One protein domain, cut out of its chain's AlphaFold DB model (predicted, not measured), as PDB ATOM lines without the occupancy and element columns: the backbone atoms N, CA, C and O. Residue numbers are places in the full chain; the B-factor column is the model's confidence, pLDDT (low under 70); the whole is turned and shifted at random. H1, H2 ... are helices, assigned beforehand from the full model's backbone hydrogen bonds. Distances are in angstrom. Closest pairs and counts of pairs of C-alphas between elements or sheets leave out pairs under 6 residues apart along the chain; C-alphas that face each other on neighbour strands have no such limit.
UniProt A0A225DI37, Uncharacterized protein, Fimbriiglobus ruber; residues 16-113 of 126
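What this domain is: This is residues 16 to 113 of the 126 residues of an uncharacterized protein of Fimbriiglobus ruber (UniProt A0A225DI37). Two helical hairpins, H1 with H2 and H3 with H4, pack crosswise, with H1 in the middle touching the other three helices. The printed part has 98 residues, is all helix and has four named helices in the order H1, H2, H3, H4. It is compact, with a radius of gyration of the C-alphas of 12.6 A and spans of 32 by 32 by 26 A.

How they stand to each other: H1, residues 16 to 33, is the hub. It touches H2, residues 39 to 53, at a shallow tilt of 20 degrees, opposite ways; the closest C-alphas, of Thr 27 and Gly 44, are 5.2 A apart. With residues 25 to 30 alone it touches H3, residues 70 to 85, at a steep 63 degrees; the closest C-alphas, of Leu 26 and Val 83, are 6.2 A apart. In H1, H2 and H3 every O i to N i+4 pair is within hydrogen-bond range, as in H4, residues 90 to 103. H3 and H4 touch at a shallow 16 degrees, opposite ways; the closest C-alphas, of Ser 84 and Ala 96, are 5.1 A apart.

Where its parts are: H1, 25.3 A long, begins at C-alpha 16 (34.469, -40.628, 10.780). H4 ends at C-alpha 103 (30.436, -20.621, 11.597).

The domain as a whole: The printed part has no cut. The link from H2 to H3 is long; pLDDT is under 70 in residues 54 to 66 and 108 to 113.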
ATOM      1  N   ASN A  16      33.746 -40.672   9.506       80.38
ATOM      2  CA  ASN A  16      34.469 -40.628  10.780       80.38
ATOM      3  C   ASN A  16      35.981 -40.383  10.623       80.38
ATOM      4  O   ASN A  16      36.545 -39.598  11.374       80.38
ATOM      5  N   ALA A  17      36.628 -40.996   9.625       82.50
ATOM      6  CA  ALA A  17      38.051 -40.767   9.351       82.50
ATOM      7  C   ALA A  17      38.342 -39.318   8.914       82.50
ATOM      8  O   ALA A  17      39.271 -38.703   9.419       82.50
ATOM      9  N   ILE A  18      37.498 -38.745   8.047       86.06
ATOM     10  CA  ILE A  18      37.635 -37.356   7.577       86.06
ATOM     11  C   ILE A  18      37.456 -36.386   8.747       86.06
ATOM     12  O   ILE A  18      38.209 -35.422   8.879       86.06
ATOM     13  N   LEU A  19      36.465 -36.649   9.603       84.62
ATOM     14  CA  LEU A  19      36.225 -35.843  10.792       84.62
ATOM     15  C   LEU A  19      37.378 -35.951  11.791       84.62
ATOM     16  O   LEU A  19      37.783 -34.939  12.347       84.62
ATOM     17  N   ALA A  20      37.901 -37.156  12.024       86.75
ATOM     18  CA  ALA A  20      39.021 -37.372  12.932       86.75
ATOM     19  C   ALA A  20      40.271 -36.614  12.471       86.75
ATOM     20  O   ALA A  20      40.856 -35.895  13.275       86.75
ATOM     21  N   ASP A  21      40.613 -36.696  11.183       90.50
ATOM     22  CA  ASP A  21      41.752 -35.975  10.608       90.50
ATOM     23  C   ASP A  21      41.569 -34.452  10.717       90.50
ATOM     24  O   ASP A  21      42.507 -33.720  11.037       90.50
ATOM     25  N   TRP A  22      40.346 -33.959  10.495       91.56
ATOM     26  CA  TRP A  22      40.043 -32.540  10.669       91.56
ATOM     27  C   TRP A  22      40.113 -32.108  12.141       91.56
ATOM     28  O   TRP A  22      40.694 -31.066  12.435       91.56
ATOM     29  N   LEU A  23      39.581 -32.901  13.078       91.38
ATOM     30  CA  LEU A  23      39.651 -32.618  14.515       91.38
ATOM     31  C   LEU A  23      41.095 -32.661  15.037       91.38
ATOM     32  O   LEU A  23      41.445 -31.865  15.907       91.38
ATOM     33  N   ASP A  24      41.945 -33.535  14.498       93.62
ATOM     34  CA  ASP A  24      43.375 -33.568  14.821       93.62
ATOM     35  C   ASP A  24      44.071 -32.276  14.350       93.62
ATOM     36  O   ASP A  24      44.817 -31.656  15.114       93.62
ATOM     37  N   ALA A  25      43.769 -31.801  13.135       94.94
ATOM     38  CA  ALA A  25      44.274 -30.517  12.639       94.94
ATOM     39  C   ALA A  25      43.756 -29.326  13.469       94.94
ATOM     40  O   ALA A  25      44.524 -28.427  13.826       94.94
ATOM     41  N   LEU A  26      42.465 -29.336  13.817       93.69
ATOM     42  CA  LEU A  26      41.819 -28.291  14.607       93.69
ATOM     43  C   LEU A  26      42.411 -28.202  16.015       93.69
ATOM     44  O   LEU A  26      42.817 -27.127  16.442       93.69
ATOM     45  N   THR A  27      42.494 -29.325  16.727       94.12
ATOM     46  CA  THR A  27      43.023 -29.368  18.100       94.12
ATOM     47  C   THR A  27      44.502 -29.002  18.160       94.12
ATOM     48  O   THR A  27      44.907 -28.277  19.067       94.12
ATOM     49  N   THR A  28      45.295 -29.422  17.170       95.81
ATOM     50  CA  THR A  28      46.704 -29.017  17.052       95.81
ATOM     51  C   THR A  28      46.826 -27.505  16.871       95.81
ATOM     52  O   THR A  28      47.582 -26.857  17.590       95.81
ATOM     53  N   THR A  29      46.048 -26.924  15.954       95.75
ATOM     54  CA  THR A  29      46.072 -25.475  15.696       95.75
ATOM     55  C   THR A  29      45.572 -24.691  16.909       95.75
ATOM     56  O   THR A  29      46.171 -23.693  17.296       95.75
ATOM     57  N   ALA A  30      44.525 -25.180  17.574       93.88
ATOM     58  CA  ALA A  30      43.973 -24.567  18.774       93.88
ATOM     59  C   ALA A  30      44.976 -24.540  19.933       93.88
ATOM     60  O   ALA A  30      45.068 -23.543  20.641       93.88
ATOM     61  N   ALA A  31      45.766 -25.603  20.106       95.06
ATOM     62  CA  ALA A  31      46.812 -25.646  21.122       95.06
ATOM     63  C   ALA A  31      47.896 -24.577  20.894       95.06
ATOM     64  O   ALA A  31      48.409 -24.022  21.863       95.06
ATOM     65  N   LEU A  32      48.208 -24.250  19.634       95.81
ATOM     66  CA  LEU A  32      49.154 -23.180  19.292       95.81
ATOM     67  C   LEU A  32      48.603 -21.787  19.629       95.81
ATOM     68  O   LEU A  32      49.366 -20.920  20.037       95.81
ATOM     69  N   GLN A  33      47.289 -21.588  19.494       95.44
ATOM     70  CA  GLN A  33      46.612 -20.312  19.763       95.44
ATOM     71  C   GLN A  33      46.156 -20.158  21.226       95.44
ATOM     72  O   GLN A  33      45.780 -19.071  21.660       95.44
ATOM     73  N   ALA A  34      46.195 -21.229  22.026       93.12
ATOM     74  CA  ALA A  34      45.632 -21.252  23.378       93.12
ATOM     75  C   ALA A  34      46.300 -20.278  24.365       93.12
ATOM     76  O   ALA A  34      45.686 -19.923  25.372       93.12
ATOM     77  N   ALA A  35      47.536 -19.842  24.092       92.94
ATOM     78  CA  ALA A  35      48.210 -18.819  24.889       92.94
ATOM     79  C   ALA A  35      47.534 -17.444  24.754       92.94
ATOM     80  O   ALA A  35      47.444 -16.710  25.736       92.94
ATOM     81  N   GLU A  36      47.039 -17.118  23.558       94.44
ATOM     82  CA  GLU A  36      46.364 -15.853  23.261       94.44
ATOM     83  C   GLU A  36      44.853 -15.947  23.495       94.44
ATOM     84  O   GLU A  36      44.247 -14.990  23.977       94.44
ATOM     85  N   TRP A  37      44.247 -17.111  23.231       94.12
ATOM     86  CA  TRP A  37      42.808 -17.356  23.397       94.12
ATOM     87  C   TRP A  37      42.556 -18.491  24.410       94.12
ATOM     88  O   TRP A  37      42.319 -19.640  24.025       94.12
ATOM     89  N   PRO A  38      42.553 -18.209  25.731       91.12
ATOM     90  CA  PRO A  38      42.577 -19.245  26.771       91.12
ATOM     91  C   PRO A  38      41.411 -20.239  26.738       91.12
ATOM     92  O   PRO A  38      41.549 -21.386  27.174       91.12
ATOM     93  N   TRP A  39      40.250 -19.829  26.213       89.69
ATOM     94  CA  TRP A  39      39.074 -20.694  26.110       89.69
ATOM     95  C   TRP A  39      39.310 -21.900  25.184       89.69
ATOM     96  O   TRP A  39      38.694 -22.949  25.403       89.69
ATOM     97  N   LEU A  40      40.248 -21.797  24.232       92.31
ATOM     98  CA  LEU A  40      40.634 -22.896  23.349       92.31
ATOM     99  C   LEU A  40      41.216 -24.089  24.095       92.31
ATOM    100  O   LEU A  40      41.090 -25.212  23.618       92.31
ATOM    101  N   THR A  41      41.785 -23.890  25.286       90.88
ATOM    102  CA  THR A  41      42.242 -25.013  26.115       90.88
ATOM    103  C   THR A  41      41.071 -25.944  26.432       90.88
ATOM    104  O   THR A  41      41.149 -27.155  26.236       90.88
ATOM    105  N   LYS A  42      39.941 -25.376  26.875       89.94
ATOM    106  CA  LYS A  42      38.740 -26.145  27.218       89.94
ATOM    107  C   LYS A  42      38.067 -26.727  25.974       89.94
ATOM    108  O   LYS A  42      37.692 -27.898  25.991       89.94
ATOM    109  N   ALA A  43      37.921 -25.927  24.920       87.81
ATOM    110  CA  ALA A  43      37.303 -26.376  23.675       87.81
ATOM    111  C   ALA A  43      38.122 -27.496  23.012       87.81
ATOM    112  O   ALA A  43      37.575 -28.527  22.634       87.81
ATOM    113  N   GLY A  44      39.452 -27.370  23.000       88.94
ATOM    114  CA  GLY A  44      40.374 -28.390  22.509       88.94
ATOM    115  C   GLY A  44      40.224 -29.733  23.227       88.94
ATOM    116  O   GLY A  44      40.201 -30.771  22.566       88.94
ATOM    117  N   PHE A  45      40.028 -29.741  24.552       89.31
ATOM    118  CA  PHE A  45      39.716 -30.977  25.286       89.31
ATOM    119  C   PHE A  45      38.396 -31.609  24.833       89.31
ATOM    120  O   PHE A  45      38.331 -32.827  24.653       89.31
ATOM    121  N   TYR A  46      37.353 -30.802  24.630       87.12
ATOM    122  CA  TYR A  46      36.070 -31.290  24.123       87.12
ATOM    123  C   TYR A  46      36.211 -31.870  22.707       87.12
ATOM    124  O   TYR A  46      35.781 -32.996  22.460       87.12
ATOM    125  N   TRP A  47      36.885 -31.170  21.796       88.75
ATOM    126  CA  TRP A  47      37.110 -31.634  20.424       88.75
ATOM    127  C   TRP A  47      37.953 -32.915  20.371       88.75
ATOM    128  O   TRP A  47      37.623 -33.836  19.623       88.75
ATOM    129  N   ALA A  48      38.978 -33.040  21.221       88.69
ATOM    130  CA  ALA A  48      39.767 -34.266  21.355       88.69
ATOM    131  C   ALA A  48      38.939 -35.447  21.904       88.69
ATOM    132  O   ALA A  48      39.110 -36.597  21.475       88.69
ATOM    133  N   ALA A  49      38.003 -35.180  22.823       85.62
ATOM    134  CA  ALA A  49      37.061 -36.184  23.309       85.62
ATOM    135  C   ALA A  49      36.099 -36.633  22.198       85.62
ATOM    136  O   ALA A  49      35.895 -37.837  22.021       85.62
ATOM    137  N   VAL A  50      35.582 -35.696  21.390       83.94
ATOM    138  CA  VAL A  50      34.764 -36.024  20.210       83.94
ATOM    139  C   VAL A  50      35.565 -36.894  19.247       83.94
ATOM    140  O   VAL A  50      35.107 -37.978  18.899       83.94
ATOM    141  N   ARG A  51      36.793 -36.496  18.896       85.88
ATOM    142  CA  ARG A  51      37.698 -37.273  18.031       85.88
ATOM    143  C   ARG A  51      37.886 -38.708  18.522       85.88
ATOM    144  O   ARG A  51      37.905 -39.640  17.722       85.88
ATOM    145  N   SER A  52      38.001 -38.899  19.833       81.81
ATOM    146  CA  SER A  52      38.132 -40.229  20.438       81.81
ATOM    147  C   SER A  52      36.837 -41.050  20.335       81.81
ATOM    148  O   SER A  52      36.899 -42.254  20.089       81.81
ATOM    149  N   GLY A  53      35.670 -40.407  20.461       75.81
ATOM    150  CA  GLY A  53      34.348 -41.038  20.346       75.81
ATOM    151  C   GLY A  53      33.906 -41.352  18.910       75.81
ATOM    152  O   GLY A  53      33.173 -42.318  18.692       75.81
ATOM    153  N   VAL A  54      34.408 -40.610  17.917       68.94
ATOM    154  CA  VAL A  54      34.108 -40.783  16.479       68.94
ATOM    155  C   VAL A  54      34.467 -42.186  15.957       68.94
ATOM    156  O   VAL A  54      33.945 -42.621  14.935       68.94
ATOM    157  N   LYS A  55      35.298 -42.962  16.662       62.91
ATOM    158  CA  LYS A  55      35.584 -44.361  16.295       62.91
ATOM    159  C   LYS A  55      34.413 -45.321  16.519       62.91
ATOM    160  O   LYS A  55      34.404 -46.385  15.910       62.91
ATOM    161  N   SER A  56      33.455 -44.962  17.371       56.47
ATOM    162  CA  SER A  56      32.497 -45.930  17.912       56.47
ATOM    163  C   SER A  56      31.042 -45.629  17.572       56.47
ATOM    164  O   SER A  56      30.236 -46.556  17.570       56.47
ATOM    165  N   GLN A  57      30.668 -44.366  17.336       58.75
ATOM    166  CA  GLN A  57      29.262 -43.956  17.211       58.75
ATOM    167  C   GLN A  57      29.089 -42.697  16.346       58.75
ATOM    168  O   GLN A  57      30.053 -41.991  16.043       58.75
ATOM    169  N   ARG A  58      27.830 -42.399  15.989       63.47
ATOM    170  CA  ARG A  58      27.408 -41.071  15.522       63.47
ATOM    171  C   ARG A  58      27.739 -40.049  16.604       63.47
ATOM    172  O   ARG A  58      27.312 -40.195  17.744       63.47
ATOM    173  N   MET A  59      28.459 -39.007  16.217       65.56
ATOM    174  CA  MET A  59      28.753 -37.873  17.085       65.56
ATOM    175  C   MET A  59      28.076 -36.614  16.544       65.56
ATOM    176  O   MET A  59      27.664 -36.551  15.391       65.56
ATOM    177  N   THR A  60      27.949 -35.604  17.385       66.94
ATOM    178  CA  THR A  60      27.522 -34.273  16.971       66.94
ATOM    179  C   THR A  60      28.518 -33.294  17.554       66.94
ATOM    180  O   THR A  60      28.821 -33.359  18.747       66.94
ATOM    181  N   LEU A  61      29.059 -32.421  16.708       69.94
ATOM    182  CA  LEU A  61      29.937 -31.351  17.157       69.94
ATOM    183  C   LEU A  61      29.104 -30.098  17.412       69.94
ATOM    184  O   LEU A  61      28.478 -29.560  16.498       69.94
ATOM    185  N   TYR A  62      29.101 -29.653  18.663       69.38
ATOM    186  CA  TYR A  62      28.331 -28.502  19.118       69.38
ATOM    187  C   TYR A  62      29.201 -27.240  19.125       69.38
ATOM    188  O   TYR A  62      29.653 -26.809  20.181       69.38
ATOM    189  N   LEU A  63      29.435 -26.639  17.955       66.00
ATOM    190  CA  LEU A  63      30.303 -25.456  17.835       66.00
ATOM    191  C   LEU A  63      29.757 -24.213  18.566       66.00
ATOM    192  O   LEU A  63      30.532 -23.428  19.106       66.00
ATOM    193  N   ASP A  64      28.434 -24.075  18.686       63.12
ATOM    194  CA  ASP A  64      27.786 -23.004  19.460       63.12
ATOM    195  C   ASP A  64      28.198 -22.974  20.939       63.12
ATOM    196  O   ASP A  64      28.097 -21.934  21.593       63.12
ATOM    197  N   ALA A  65      28.590 -24.121  21.505       64.12
ATOM    198  CA  ALA A  65      29.039 -24.177  22.893       64.12
ATOM    199  C   ALA A  65      30.349 -23.396  23.082       64.12
ATOM    200  O   ALA A  65      30.591 -22.838  24.157       64.12
ATOM    201  N   ASP A  66      31.150 -23.335  22.021       68.56
ATOM    202  CA  ASP A  66      32.482 -22.756  21.998       68.56
ATOM    203  C   ASP A  66      32.454 -21.307  21.466       68.56
ATOM    204  O   ASP A  66      33.088 -20.431  22.053       68.56
ATOM    205  N   ALA A  67      31.621 -21.009  20.462       73.06
ATOM    206  CA  ALA A  67      31.453 -19.685  19.845       73.06
ATOM    207  C   ALA A  67      30.338 -18.824  20.490       73.06
ATOM    208  O   ALA A  67      29.540 -18.172  19.822       73.06
ATOM    209  N   ASN A  68      30.232 -18.842  21.820       77.88
ATOM    210  CA  ASN A  68      29.068 -18.293  22.530       77.88
ATOM    211  C   ASN A  68      29.089 -16.774  22.798       77.88
ATOM    212  O   ASN A  68      28.146 -16.242  23.389       77.88
ATOM    213  N   THR A  69      30.150 -16.076  22.396       82.50
ATOM    214  CA  THR A  69      30.271 -14.611  22.465       82.50
ATOM    215  C   THR A  69      30.775 -14.072  21.124       82.50
ATOM    216  O   THR A  69      31.458 -14.809  20.414       82.50
ATOM    217  N   PRO A  70      30.510 -12.796  20.773       84.88
ATOM    218  CA  PRO A  70      30.998 -12.216  19.517       84.88
ATOM    219  C   PRO A  70      32.521 -12.308  19.349       84.88
ATOM    220  O   PRO A  70      33.008 -12.570  18.259       84.88
ATOM    221  N   GLU A  71      33.274 -12.147  20.437       88.25
ATOM    222  CA  GLU A  71      34.733 -12.291  20.424       88.25
ATOM    223  C   GLU A  71      35.162 -13.723  20.078       88.25
ATOM    224  O   GLU A  71      35.990 -13.930  19.196       88.25
ATOM    225  N   LYS A  72      34.562 -14.724  20.730       85.50
ATOM    226  CA  LYS A  72      34.880 -16.127  20.448       85.50
ATOM    227  C   LYS A  72      34.414 -16.567  19.072       85.50
ATOM    228  O   LYS A  72      35.039 -17.433  18.484       85.50
ATOM    229  N   GLN A  73      33.330 -15.985  18.572       84.62
ATOM    230  CA  GLN A  73      32.863 -16.200  17.211       84.62
ATOM    231  C   GLN A  73      33.937 -15.773  16.203       84.62
ATOM    232  O   GLN A  73      34.324 -16.583  15.367       84.62
ATOM    233  N   ILE A  74      34.495 -14.566  16.351       88.12
ATOM    234  CA  ILE A  74      35.598 -14.077  15.507       88.12
ATOM    235  C   ILE A  74      36.829 -14.986  15.641       88.12
ATOM    236  O   ILE A  74      37.375 -15.435  14.641       88.12
ATOM    237  N   GLN A  75      37.223 -15.341  16.867       91.06
ATOM    238  CA  GLN A  75      38.367 -16.235  17.102       91.06
ATOM    239  C   GLN A  75      38.143 -17.647  16.526       91.06
ATOM    240  O   GLN A  75      39.078 -18.279  16.038       91.06
ATOM    241  N   CYS A  76      36.907 -18.159  16.553       88.69
ATOM    242  CA  CYS A  76      36.529 -19.407  15.887       88.69
ATOM    243  C   CYS A  76      36.662 -19.296  14.366       88.69
ATOM    244  O   CYS A  76      37.197 -20.212  13.745       88.69
ATOM    245  N   GLU A  77      36.184 -18.201  13.771       89.12
ATOM    246  CA  GLU A  77      36.325 -17.933  12.336       89.12
ATOM    247  C   GLU A  77      37.800 -17.907  11.933       89.12
ATOM    248  O   GLU A  77      38.200 -18.675  11.057       89.12
ATOM    249  N   GLU A  78      38.625 -17.132  12.640       93.06
ATOM    250  CA  GLU A  78      40.072 -17.044  12.412       93.06
ATOM    251  C   GLU A  78      40.757 -18.412  12.544       93.06
ATOM    252  O   GLU A  78      41.533 -18.822  11.676       93.06
ATOM    253  N   LEU A  79      40.434 -19.179  13.591       93.44
ATOM    254  CA  LEU A  79      40.982 -20.521  13.783       93.44
ATOM    255  C   LEU A  79      40.611 -21.457  12.623       93.44
ATOM    256  O   LEU A  79      41.449 -22.220  12.137       93.44
ATOM    257  N   PHE A  80      39.355 -21.423  12.181       90.69
ATOM    258  CA  PHE A  80      38.846 -22.318  11.143       90.69
ATOM    259  C   PHE A  80      39.393 -21.933   9.767       90.69
ATOM    260  O   PHE A  80      39.692 -22.819   8.960       90.69
ATOM    261  N   GLU A  81      39.607 -20.640   9.519       93.31
ATOM    262  CA  GLU A  81      40.342 -20.140   8.359       93.31
ATOM    263  C   GLU A  81      41.760 -20.704   8.316       93.31
ATOM    264  O   GLU A  81      42.132 -21.312   7.306       93.31
ATOM    265  N   ILE A  82      42.516 -20.594   9.418       95.44
ATOM    266  CA  ILE A  82      43.879 -21.139   9.524       95.44
ATOM    267  C   ILE A  82      43.875 -22.636   9.202       95.44
ATOM    268  O   ILE A  82      44.650 -23.089   8.357       95.44
ATOM    269  N   VAL A  83      42.969 -23.408   9.814       94.31
ATOM    270  CA  VAL A  83      42.863 -24.858   9.582       94.31
ATOM    271  C   VAL A  83      42.529 -25.173   8.120       94.31
ATOM    272  O   VAL A  83      43.115 -26.085   7.538       94.31
ATOM    273  N   SER A  84      41.622 -24.422   7.491       92.75
ATOM    274  CA  SER A  84      41.218 -24.641   6.092       92.75
ATOM    275  C   SER A  84      42.324 -24.345   5.066       92.75
ATOM    276  O   SER A  84      42.278 -24.849   3.933       92.75
ATOM    277  N   ALA A  85      43.320 -23.547   5.464       94.62
ATOM    278  CA  ALA A  85      44.488 -23.195   4.665       94.62
ATOM    279  C   ALA A  85      45.649 -24.201   4.798       94.62
ATOM    280  O   ALA A  85      46.586 -24.153   3.998       94.62
ATOM    281  N   LEU A  86      45.595 -25.128   5.763       94.25
ATOM    282  CA  LEU A  86      46.601 -26.179   5.920       94.25
ATOM    283  C   LEU A  86      46.621 -27.136   4.707       94.25
ATOM    284  O   LEU A  86      45.597 -27.317   4.037       94.25
ATOM    285  N   PRO A  87      47.761 -27.802   4.424       94.44
ATOM    286  CA  PRO A  87      47.876 -28.797   3.355       94.44
ATOM    287  C   PRO A  87      47.167 -30.114   3.730       94.44
ATOM    288  O   PRO A  87      47.795 -31.149   3.950       94.44
ATOM    289  N   LEU A  88      45.839 -30.070   3.827       92.31
ATOM    290  CA  LEU A  88      44.974 -31.195   4.174       92.31
ATOM    291  C   LEU A  88      44.605 -32.015   2.934       92.31
ATOM    292  O   LEU A  88      44.502 -31.489   1.822       92.31
ATOM    293  N   ALA A  89      44.313 -33.304   3.133       90.56
ATOM    294  CA  ALA A  89      43.727 -34.124   2.079       90.56
ATOM    295  C   ALA A  89      42.421 -33.473   1.562       90.56
ATOM    296  O   ALA A  89      41.652 -32.945   2.371       90.56
ATOM    297  N   PRO A  90      42.117 -33.525   0.250       91.12
ATOM    298  CA  PRO A  90      40.951 -32.850  -0.330       91.12
ATOM    299  C   PRO A  90      39.615 -33.034   0.424       91.12
ATOM    300  O   PRO A  90      38.942 -32.027   0.660       91.12
ATOM    301  N   PRO A  91      39.215 -34.248   0.867       86.81
ATOM    302  CA  PRO A  91      38.006 -34.413   1.681       86.81
ATOM    303  C   PRO A  91      38.061 -33.697   3.035       86.81
ATOM    304  O   PRO A  91      37.071 -33.110   3.463       86.81
ATOM    305  N   VAL A  92      39.213 -33.717   3.703       89.69
ATOM    306  CA  VAL A  92      39.418 -33.072   5.010       89.69
ATOM    307  C   VAL A  92      39.377 -31.553   4.853       89.69
ATOM    308  O   VAL A  92      38.727 -30.862   5.634       89.69
ATOM    309  N   ARG A  93      39.968 -31.025   3.776       91.12
ATOM    310  CA  ARG A  93      39.861 -29.605   3.429       91.12
ATOM    311  C   ARG A  93      38.416 -29.192   3.150       91.12
ATOM    312  O   ARG A  93      37.986 -28.138   3.604       91.12
ATOM    313  N   ARG A  94      37.646 -30.022   2.438       86.94
ATOM    314  CA  ARG A  94      36.214 -29.774   2.199       86.94
ATOM    315  C   ARG A  94      35.416 -29.735   3.506       86.94
ATOM    316  O   ARG A  94      34.574 -28.858   3.652       86.94
ATOM    317  N   CYS A  95      35.709 -30.631   4.452       87.19
ATOM    318  CA  CYS A  95      35.143 -30.596   5.806       87.19
ATOM    319  C   CYS A  95      35.460 -29.263   6.510       87.19
ATOM    320  O   CYS A  95      34.545 -28.583   6.968       87.19
ATOM    321  N   ALA A  96      36.728 -28.833   6.500       89.06
ATOM    322  CA  ALA A  96      37.148 -27.566   7.103       89.06
ATOM    323  C   ALA A  96      36.423 -26.348   6.506       89.06
ATOM    324  O   ALA A  96      35.953 -25.486   7.245       89.06
ATOM    325  N   LEU A  97      36.287 -26.297   5.176       89.25
ATOM    326  CA  LEU A  97      35.602 -25.205   4.480       89.25
ATOM    327  C   LEU A  97      34.105 -25.150   4.803       89.25
ATOM    328  O   LEU A  97      33.567 -24.066   5.005       89.25
ATOM    329  N   LEU A  98      33.431 -26.300   4.888       85.06
ATOM    330  CA  LEU A  98      32.018 -26.343   5.269       85.06
ATOM    331  C   LEU A  98      31.816 -25.956   6.738       85.06
ATOM    332  O   LEU A  98      30.869 -25.242   7.052       85.06
ATOM    333  N   CYS A  99      32.721 -26.362   7.631       83.75
ATOM    334  CA  CYS A  99      32.734 -25.895   9.016       83.75
ATOM    335  C   CYS A  99      32.889 -24.372   9.112       83.75
ATOM    336  O   CYS A  99      32.154 -23.734   9.857       83.75
ATOM    337  N   LEU A 100      33.807 -23.783   8.342       87.06
ATOM    338  CA  LEU A 100      33.992 -22.332   8.302       87.06
ATOM    339  C   LEU A 100      32.738 -21.612   7.783       87.06
ATOM    340  O   LEU A 100      32.276 -20.658   8.403       87.06
ATOM    341  N   ALA A 101      32.149 -22.104   6.691       83.19
ATOM    342  CA  ALA A 101      30.921 -21.545   6.129       83.19
ATOM    343  C   ALA A 101      29.734 -21.633   7.111       83.19
ATOM    344  O   ALA A 101      28.915 -20.715   7.166       83.19
ATOM    345  N   LEU A 102      29.649 -22.706   7.915       77.62
ATOM    346  CA  LEU A 102      28.662 -22.824   8.999       77.62
ATOM    347  C   LEU A 102      28.876 -21.761  10.074       77.62
ATOM    348  O   LEU A 102      27.918 -21.091  10.450       77.62
ATOM    349  N   ILE A 103      30.112 -21.604  10.557       79.19
ATOM    350  CA  ILE A 103      30.436 -20.621  11.597       79.19
ATOM    351  C   ILE A 103      30.081 -19.211  11.122       79.19
ATOM    352  O   ILE A 103      29.392 -18.495  11.839       79.19
ATOM    353  N   ARG A 104      30.446 -18.843   9.892       80.88
ATOM    354  CA  ARG A 104      30.134 -17.527   9.312       80.88
ATOM    355  C   ARG A 104      28.648 -17.308   8.996       80.88
ATOM    356  O   ARG A 104      28.260 -16.218   8.580       80.88
ATOM    357  N   GLY A 105      27.811 -18.338   9.129       73.69
ATOM    358  CA  GLY A 105      26.399 -18.281   8.755       73.69
ATOM    359  C   GLY A 105      26.155 -18.179   7.245       73.69
ATOM    360  O   GLY A 105      25.049 -17.839   6.830       73.69
ATOM    361  N   GLU A 106      27.160 -18.484   6.416       76.50
ATOM    362  CA  GLU A 106      27.051 -18.508   4.948       76.50
ATOM    363  C   GLU A 106      26.132 -19.644   4.472       76.50
ATOM    364  O   GLU A 106      25.502 -19.554   3.417       76.50
ATOM    365  N   ILE A 107      26.031 -20.709   5.272       70.31
ATOM    366  CA  ILE A 107      25.089 -21.808   5.080       70.31
ATOM    367  C   ILE A 107      24.170 -21.927   6.300       70.31
ATOM    368  O   ILE A 107      24.613 -22.050   7.440       70.31
ATOM    369  N   THR A 108      22.860 -21.862   6.060       55.59
ATOM    370  CA  THR A 108      21.835 -21.805   7.105       55.59
ATOM    371  C   THR A 108      21.457 -23.193   7.618       55.59
ATOM    372  O   THR A 108      20.685 -23.916   6.999       55.59
ATOM    373  N   GLY A 109      21.923 -23.546   8.818       52.25
ATOM    374  CA  GLY A 109      21.302 -24.590   9.636       52.25
ATOM    375  C   GLY A 109      20.002 -24.084  10.254       52.25
ATOM    376  O   GLY A 109      20.035 -23.202  11.110       52.25
ATOM    377  N   THR A 110      18.827 -24.582   9.852       37.97
ATOM    378  CA  THR A 110      17.600 -24.203  10.572       37.97
ATOM    379  C   THR A 110      17.595 -24.860  11.945       37.97
ATOM    380  O   THR A 110      17.547 -26.083  12.045       37.97
ATOM    381  N   ARG A 111      17.581 -24.002  12.973       36.25
ATOM    382  CA  ARG A 111      17.808 -24.276  14.400       36.25
ATOM    383  C   ARG A 111      19.221 -24.782  14.675       36.25
ATOM    384  O   ARG A 111      19.493 -25.964  14.538       36.25
ATOM    385  N   ASN A 112      20.068 -23.857  15.129       38.62
ATOM    386  CA  ASN A 112      21.073 -24.054  16.174       38.62
ATOM    387  C   ASN A 112      21.387 -25.533  16.480       38.62
ATOM    388  O   ASN A 112      20.567 -26.186  17.128       38.62
ATOM    389  N   ARG A 113      22.629 -25.954  16.182       44.97
ATOM    390  CA  ARG A 113      23.458 -26.816  17.062       44.97
ATOM    391  C   ARG A 113      23.823 -28.239  16.657       44.97
ATOM    392  O   ARG A 113      24.389 -28.910  17.507       44.97
TER     393      ARG A 113